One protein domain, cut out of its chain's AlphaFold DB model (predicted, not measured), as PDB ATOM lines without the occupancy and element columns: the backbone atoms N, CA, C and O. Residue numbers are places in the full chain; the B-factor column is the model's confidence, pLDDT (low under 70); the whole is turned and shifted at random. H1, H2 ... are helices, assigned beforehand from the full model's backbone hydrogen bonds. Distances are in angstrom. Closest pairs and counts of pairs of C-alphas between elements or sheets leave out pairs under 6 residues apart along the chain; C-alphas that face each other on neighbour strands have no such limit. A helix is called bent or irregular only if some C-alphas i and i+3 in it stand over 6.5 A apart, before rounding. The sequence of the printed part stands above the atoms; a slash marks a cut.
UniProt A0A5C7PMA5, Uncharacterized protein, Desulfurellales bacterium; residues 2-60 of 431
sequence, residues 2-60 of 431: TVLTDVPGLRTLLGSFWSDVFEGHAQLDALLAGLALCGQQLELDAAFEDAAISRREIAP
ATOM      1  N   THR A   2     165.918 151.522 198.563       72.69
ATOM      2  CA  THR A   2     166.662 152.570 197.832       72.69
ATOM      3  C   THR A   2     167.406 152.105 196.570       72.69
ATOM      4  O   THR A   2     167.538 152.867 195.629       72.69
ATOM      5  N   VAL A   3     167.857 150.844 196.514       75.12
ATOM      6  CA  VAL A   3     168.561 150.279 195.342       75.12
ATOM      7  C   VAL A   3     167.636 150.075 194.127       75.12
ATOM      8  O   VAL A   3     168.112 149.948 193.007       75.12
ATOM      9  N   LEU A   4     166.315 150.008 194.331       80.12
ATOM     10  CA  LEU A   4     165.333 149.802 193.257       80.12
ATOM     11  C   LEU A   4     164.778 151.112 192.686       80.12
ATOM     12  O   LEU A   4     164.033 151.070 191.710       80.12
ATOM     13  N   THR A   5     165.109 152.257 193.286       82.44
ATOM     14  CA  THR A   5     164.562 153.564 192.899       82.44
ATOM     15  C   THR A   5     165.560 154.458 192.177       82.44
ATOM     16  O   THR A   5     165.184 155.550 191.742       82.44
ATOM     17  N   ASP A   6     166.799 153.993 191.988       84.88
ATOM     18  CA  ASP A   6     167.833 154.683 191.228       84.88
ATOM     19  C   ASP A   6     168.441 153.806 190.114       84.88
ATOM     20  O   ASP A   6     168.587 152.586 190.210       84.88
ATOM     21  N   VAL A   7     168.795 154.446 188.996       84.62
ATOM     22  CA  VAL A   7     169.414 153.763 187.848       84.62
ATOM     23  C   VAL A   7     170.784 153.153 188.204       84.62
ATOM     24  O   VAL A   7     171.038 152.011 187.810       84.62
ATOM     25  N   PRO A   8     171.677 153.832 188.961       85.69
ATOM     26  CA  PRO A   8     172.970 153.257 189.337       85.69
ATOM     27  C   PRO A   8     172.862 151.995 190.206       85.69
ATOM     28  O   PRO A   8     173.619 151.041 189.993       85.69
ATOM     29  N   GLY A   9     171.922 151.950 191.157       82.94
ATOM     30  CA  GLY A   9     171.677 150.776 191.993       82.94
ATOM     31  C   GLY A   9     171.150 149.601 191.177       82.94
ATOM     32  O   GLY A   9     171.700 148.500 191.268       82.94
ATOM     33  N   LEU A  10     170.175 149.841 190.292       84.94
ATOM     34  CA  LEU A  10     169.656 148.819 189.377       84.94
ATOM     35  C   LEU A  10     170.736 148.276 188.428       84.94
ATOM     36  O   LEU A  10     170.831 147.062 188.226       84.94
ATOM     37  N   ARG A  11     171.605 149.142 187.892       84.50
ATOM     38  CA  ARG A  11     172.742 148.720 187.056       84.50
ATOM     39  C   ARG A  11     173.718 147.837 187.839       84.50
ATOM     40  O   ARG A  11     174.210 146.844 187.308       84.50
ATOM     41  N   THR A  12     173.961 148.156 189.110       87.12
ATOM     42  CA  THR A  12     174.821 147.349 189.990       87.12
ATOM     43  C   THR A  12     174.231 145.957 190.236       87.12
ATOM     44  O   THR A  12     174.974 144.978 190.250       87.12
ATOM     45  N   LEU A  13     172.903 145.849 190.375       86.94
ATOM     46  CA  LEU A  13     172.204 144.569 190.565       86.94
ATOM     47  C   LEU A  13     172.238 143.667 189.328       86.94
ATOM     48  O   LEU A  13     172.314 142.448 189.470       86.94
ATOM     49  N   LEU A  14     172.188 144.245 188.127       84.06
ATOM     50  CA  LEU A  14     172.317 143.480 186.886       84.06
ATOM     51  C   LEU A  14     173.738 142.911 186.716       84.06
ATOM     52  O   LEU A  14     173.909 141.823 186.166       84.06
ATOM     53  N   GLY A  15     174.758 143.589 187.241       82.88
ATOM     54  CA  GLY A  15     176.153 143.188 187.076       82.88
ATOM     55  C   GLY A  15     176.686 143.459 185.663       82.88
ATOM     56  O   GLY A  15     175.949 143.836 184.752       82.88
ATOM     57  N   SER A  16     177.995 143.270 185.474       80.75
ATOM     58  CA  SER A  16     178.696 143.659 184.235       80.75
ATOM     59  C   SER A  16     178.322 142.823 183.007       80.75
ATOM     60  O   SER A  16     178.544 143.244 181.880       80.75
ATOM     61  N   PHE A  17     177.720 141.647 183.198       77.62
ATOM     62  CA  PHE A  17     177.339 140.779 182.084       77.62
ATOM     63  C   PHE A  17     176.342 141.457 181.133       77.62
ATOM     64  O   PHE A  17     176.495 141.386 179.919       77.62
ATOM     65  N   TRP A  18     175.337 142.155 181.667       73.50
ATOM     66  CA  TRP A  18     174.316 142.785 180.826       73.50
ATOM     67  C   TRP A  18     174.809 144.062 180.144       73.50
ATOM     68  O   TRP A  18     174.367 144.344 179.034       73.50
ATOM     69  N   SER A  19     175.747 144.800 180.747       70.88
ATOM     70  CA  SER A  19     176.381 145.940 180.070       70.88
ATOM     71  C   SER A  19     177.240 145.504 178.884       70.88
ATOM     72  O   SER A  19     177.315 146.228 177.898       70.88
ATOM     73  N   ASP A  20     177.837 144.311 178.952       77.00
ATOM     74  CA  ASP A  20     178.705 143.797 177.889       77.00
ATOM     75  C   ASP A  20     177.908 143.163 176.732       77.00
ATOM     76  O   ASP A  20     178.368 143.151 175.592       77.00
ATOM     77  N   VAL A  21     176.711 142.632 177.012       79.25
ATOM     78  CA  VAL A  21     175.863 141.939 176.021       79.25
ATOM     79  C   VAL A  21     174.956 142.898 175.245       79.25
ATOM     80  O   VAL A  21     174.655 142.646 174.077       79.25
ATOM     81  N   PHE A  22     174.510 143.997 175.856       77.56
ATOM     82  CA  PHE A  22     173.679 144.985 175.172       77.56
ATOM     83  C   PHE A  22     174.545 146.062 174.507       77.56
ATOM     84  O   PHE A  22     174.995 147.004 175.151       77.56
ATOM     85  N   GLU A  23     174.704 145.985 173.182       78.31
ATOM     86  CA  GLU A  23     175.361 147.051 172.400       78.31
ATOM     87  C   GLU A  23     174.650 148.415 172.582       78.31
ATOM     88  O   GLU A  23     175.280 149.474 172.562       78.31
ATOM     89  N   GLY A  24     173.337 148.397 172.846       81.44
ATOM     90  CA  GLY A  24     172.502 149.575 173.083       81.44
ATOM     91  C   GLY A  24     172.469 150.043 174.540       81.44
ATOM     92  O   GLY A  24     171.441 149.907 175.201       81.44
ATOM     93  N   HIS A  25     173.539 150.676 175.025       81.88
ATOM     94  CA  HIS A  25     173.593 151.240 176.386       81.88
ATOM     95  C   HIS A  25     172.431 152.207 176.679       81.88
ATOM     96  O   HIS A  25     171.858 152.174 177.762       81.88
ATOM     97  N   ALA A  26     172.025 153.007 175.688       81.56
ATOM     98  CA  ALA A  26     170.895 153.926 175.820       81.56
ATOM     99  C   ALA A  26     169.555 153.203 176.050       81.56
ATOM    100  O   ALA A  26     168.728 153.682 176.815       81.56
ATOM    101  N   GLN A  27     169.348 152.038 175.424       81.25
ATOM    102  CA  GLN A  27     168.132 151.237 175.615       81.25
ATOM    103  C   GLN A  27     168.106 150.596 177.003       81.25
ATOM    104  O   GLN A  27     167.055 150.545 177.639       81.25
ATOM    105  N   LEU A  28     169.265 150.135 177.482       83.19
ATOM    106  CA  LEU A  28     169.397 149.621 178.840       83.19
ATOM    107  C   LEU A  28     169.137 150.730 179.871       83.19
ATOM    108  O   LEU A  28     168.402 150.500 180.824       83.19
ATOM    109  N   ASP A  29     169.675 151.931 179.665       83.38
ATOM    110  CA  ASP A  29     169.464 153.064 180.574       83.38
ATOM    111  C   ASP A  29     168.012 153.542 180.588       83.38
ATOM    112  O   ASP A  29     167.469 153.778 181.665       83.38
ATOM    113  N   ALA A  30     167.358 153.601 179.427       82.50
ATOM    114  CA  ALA A  30     165.924 153.859 179.311       82.50
ATOM    115  C   ALA A  30     165.090 152.817 180.077       82.50
ATOM    116  O   ALA A  30     164.240 153.166 180.898       82.50
ATOM    117  N   LEU A  31     165.387 151.524 179.888       85.19
ATOM    118  CA  LEU A  31     164.716 150.442 180.609       85.19
ATOM    119  C   LEU A  31     164.916 150.559 182.126       85.19
ATOM    120  O   LEU A  31     163.955 150.430 182.883       85.19
ATOM    121  N   LEU A  32     166.146 150.815 182.578       87.12
ATOM    122  CA  LEU A  32     166.451 150.990 183.998       87.12
ATOM    123  C   LEU A  32     165.781 152.238 184.576       87.12
ATOM    124  O   LEU A  32     165.315 152.192 185.712       87.12
ATOM    125  N   ALA A  33     165.683 153.327 183.810       85.56
ATOM    126  CA  ALA A  33     164.954 154.525 184.215       85.56
ATOM    127  C   ALA A  33     163.453 154.235 184.369       85.56
ATOM    128  O   ALA A  33     162.856 154.606 185.377       85.56
ATOM    129  N   GLY A  34     162.859 153.496 183.428       85.88
ATOM    130  CA  GLY A  34     161.477 153.028 183.530       85.88
ATOM    131  C   GLY A  34     161.247 152.133 184.751       85.88
ATOM    132  O   GLY A  34     160.275 152.319 185.483       85.88
ATOM    133  N   LEU A  35     162.162 151.199 185.029       89.12
ATOM    134  CA  LEU A  35     162.102 150.353 186.226       89.12
ATOM    135  C   LEU A  35     162.229 151.167 187.519       89.12
ATOM    136  O   LEU A  35     161.479 150.916 188.460       89.12
ATOM    137  N   ALA A  36     163.123 152.157 187.554       87.00
ATOM    138  CA  ALA A  36     163.267 153.060 188.689       87.00
ATOM    139  C   ALA A  36     161.981 153.867 188.933       87.00
ATOM    140  O   ALA A  36     161.536 153.959 190.076       87.00
ATOM    141  N   LEU A  37     161.334 154.378 187.879       87.19
ATOM    142  CA  LEU A  37     160.039 155.063 187.977       87.19
ATOM    143  C   LEU A  37     158.936 154.138 188.513       87.19
ATOM    144  O   LEU A  37     158.169 154.543 189.383       87.19
ATOM    145  N   CYS A  38     158.881 152.883 188.055       90.88
ATOM    146  CA  CYS A  38     157.960 151.883 188.604       90.88
ATOM    147  C   CYS A  38     158.232 151.608 190.094       90.88
ATOM    148  O   CYS A  38     157.293 151.499 190.880       90.88
ATOM    149  N   GLY A  39     159.505 151.516 190.492       90.75
ATOM    150  CA  GLY A  39     159.906 151.356 191.891       90.75
ATOM    151  C   GLY A  39     159.494 152.546 192.759       90.75
ATOM    152  O   GLY A  39     158.940 152.354 193.840       90.75
ATOM    153  N   GLN A  40     159.694 153.769 192.265       89.00
ATOM    154  CA  GLN A  40     159.261 154.998 192.935       89.00
ATOM    155  C   GLN A  40     157.735 155.062 193.067       89.00
ATOM    156  O   GLN A  40     157.233 155.399 194.137       89.00
ATOM    157  N   GLN A  41     156.988 154.691 192.021       93.56
ATOM    158  CA  GLN A  41     155.528 154.616 192.092       93.56
ATOM    159  C   GLN A  41     155.070 153.611 193.154       93.56
ATOM    160  O   GLN A  41     154.165 153.920 193.921       93.56
ATOM    161  N   LEU A  42     155.712 152.442 193.243       95.12
ATOM    162  CA  LEU A  42     155.388 151.446 194.264       95.12
ATOM    163  C   LEU A  42     155.635 151.973 195.686       95.12
ATOM    164  O   LEU A  42     154.830 151.710 196.577       95.12
ATOM    165  N   GLU A  43     156.721 152.718 195.908       94.00
ATOM    166  CA  GLU A  43     156.983 153.379 197.195       94.00
ATOM    167  C   GLU A  43     155.918 154.432 197.525       94.00
ATOM    168  O   GLU A  43     155.424 154.465 198.653       94.00
ATOM    169  N   LEU A  44     155.529 155.257 196.546       92.94
ATOM    170  CA  LEU A  44     154.472 156.259 196.710       92.94
ATOM    171  C   LEU A  44     153.117 155.615 197.011       92.94
ATOM    172  O   LEU A  44     152.418 156.075 197.911       92.94
ATOM    173  N   ASP A  45     152.760 154.546 196.299       95.44
ATOM    174  CA  ASP A  45     151.522 153.810 196.534       95.44
ATOM    175  C   ASP A  45     151.528 153.165 197.924       95.44
ATOM    176  O   ASP A  45     150.558 153.312 198.659       95.44
ATOM    177  N   ALA A  46     152.626 152.532 198.345       95.94
ATOM    178  CA  ALA A  46     152.728 151.953 199.686       95.94
ATOM    179  C   ALA A  46     152.597 153.013 200.796       95.94
ATOM    180  O   ALA A  46     151.884 152.794 201.775       95.94
ATOM    181  N   ALA A  47     153.246 154.171 200.636       95.56
ATOM    182  CA  ALA A  47     153.121 155.288 201.572       95.56
ATOM    183  C   ALA A  47     151.698 155.869 201.591       95.56
ATOM    184  O   ALA A  47     151.197 156.253 202.648       95.56
ATOM    185  N   PHE A  48     151.034 155.916 200.433       96.06
ATOM    186  CA  PHE A  48     149.639 156.325 200.341       96.06
ATOM    187  C   PHE A  48     148.718 155.355 201.086       96.06
ATOM    188  O   PHE A  48     147.870 155.811 201.848       96.06
ATOM    189  N   GLU A  49     148.885 154.042 200.904       96.06
ATOM    190  CA  GLU A  49     148.069 153.029 201.590       96.06
ATOM    191  C   GLU A  49     148.247 153.084 203.117       96.06
ATOM    192  O   GLU A  49     147.266 152.976 203.853       96.06
ATOM    193  N   ASP A  50     149.468 153.318 203.608       96.94
ATOM    194  CA  ASP A  50     149.723 153.522 205.042       96.94
ATOM    195  C   ASP A  50     149.000 154.782 205.561       96.94
ATOM    196  O   ASP A  50     148.238 154.725 206.530       96.94
ATOM    197  N   ALA A  51     149.123 155.903 204.841       96.38
ATOM    198  CA  ALA A  51     148.414 157.143 205.165       96.38
ATOM    199  C   ALA A  51     146.883 157.000 205.065       96.38
ATOM    200  O   ALA A  51     146.149 157.664 205.803       96.38
ATOM    201  N   ALA A  52     146.378 156.127 204.187       96.50
ATOM    202  CA  ALA A  52     144.951 155.892 203.982       96.50
ATOM    203  C   ALA A  52     144.257 155.276 205.208       96.50
ATOM    204  O   ALA A  52     143.048 155.457 205.386       96.50
ATOM    205  N   ILE A  53     145.009 154.632 206.109       96.12
ATOM    206  CA  ILE A  53     144.501 154.149 207.403       96.12
ATOM    207  C   ILE A  53     144.002 155.325 208.260       96.12
ATOM    208  O   ILE A  53     143.009 155.209 208.985       96.12
ATOM    209  N   SER A  54     144.652 156.488 208.156       95.69
ATOM    210  CA  SER A  54     144.316 157.688 208.915       95.69
ATOM    211  C   SER A  54     143.467 158.655 208.094       95.69
ATOM    212  O   SER A  54     143.919 159.255 207.122       95.69
ATOM    213  N   ARG A  55     142.250 158.940 208.574       93.88
ATOM    214  CA  ARG A  55     141.356 159.958 207.982       93.88
ATOM    215  C   ARG A  55     141.981 161.361 207.876       93.88
ATOM    216  O   ARG A  55     141.477 162.196 207.133       93.88
ATOM    217  N   ARG A  56     143.022 161.652 208.668       94.56
ATOM    218  CA  ARG A  56     143.720 162.951 208.672       94.56
ATOM    219  C   ARG A  56     144.862 162.984 207.657       94.56
ATOM    220  O   ARG A  56     145.113 164.026 207.054       94.56
ATOM    221  N   GLU A  57     145.533 161.855 207.456       96.56
ATOM    222  CA  GLU A  57     146.748 161.783 206.642       96.56
ATOM    223  C   GLU A  57     146.449 161.394 205.195       96.56
ATOM    224  O   GLU A  57     147.097 161.950 204.310       96.56
ATOM    225  N   ILE A  58     145.410 160.578 204.946       96.75
ATOM    226  CA  ILE A  58     144.990 160.133 203.608       96.75
ATOM    227  C   ILE A  58     145.040 161.277 202.596       96.75
ATOM    228  O   ILE A  58     144.367 162.296 202.761       96.75
ATOM    229  N   ALA A  59     145.885 161.177 201.573       96.56
ATOM    230  CA  ALA A  59     145.968 162.232 200.572       96.56
ATOM    231  C   ALA A  59     144.687 162.226 199.716       96.56
ATOM    232  O   ALA A  59     144.169 161.156 199.403       96.56
ATOM    233  N   PRO A  60     144.141 163.400 199.350       96.69
ATOM    234  CA  PRO A  60     142.922 163.453 198.548       96.69
ATOM    235  C   PRO A  60     143.141 162.903 197.137       96.69
ATOM    236  O   PRO A  60     142.225 162.327 196.568       96.69
TER     237      PRO A  60
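This is residues 2 to 60 of the 431 residues of an uncharacterized protein of Desulfurellales bacterium (UniProt A0A5C7PMA5). One long helix, H3, makes the longest axis, and the part of the chain printed before it folds back over its first half. The short helix H1 packs across H3, the short helix H2 lies near the turn into H3 at one end, and at the other end residues 53 to 60 make a tail that turns back from H3. The printed part has 59 residues with three named helices, in the order H1, H2, H3, and no named strand; its class is all helix, with 42 of the 59 residues in the helices. It is only just extended, close to loose, with a radius of gyration of the C-alphas of 15.9 A, and its outline is a rod spanning 51 by 17 by 11 A.

Start with H1, residues 7 to 14, and look from there to H3, residues 25 to 52. The two touch, with 7 pairs of C-alphas within 8 A; the closest C-alphas are those of Val 7 and Leu 32, 5.6 A apart. Their lines stand about perpendicular, at 75 degrees, and H3 touches H1 with residues 29 to 36 alone. Next along the printed part comes H2, residues 16 to 21; H1 and H2 meet only through their link. H2 and H3 are close but not clearly touching, and their closest C-alphas, those of Ser 19 and His 25, are 7.0 A apart. These two helices run opposite ways at a steep tilt of 52 degrees. In the backbones of H1, H2 and H3, every O i to N i+4 pair is within hydrogen-bond range.

Find C-alpha 7 at (169.414, 153.763, 187.848); from there H1 runs from Val 7 to Leu 14, 10.7 A from first to last C-alpha. H2 runs from Ser 16 to Val 21, 8.9 A from first to last C-alpha. Then look for C-alpha 25 at (173.593, 151.240, 176.386), where H3 begins at His 25. It ends at Ala 52, whose C-alpha is at (144.951, 155.892, 203.982), 40.0 A from that of His 25. No helix is bent or irregular.

The two C-alphas farthest apart are those of Glu 23 and Arg 55, 50.9 A. From the first printed C-alpha, that of Thr 2, to the last, that of Pro 60, is 26.1 A. Residues 20 to 27, of which 25 to 27 belong to H3, stand free. The links H1 to H2 and H2 to H3 are tight, with 1 and 3 residues between the helices. The printed part has no cut. Its mean pLDDT is 87.1 and no printed residue is under 70; the mean is 76 in H2 and 90 in H3.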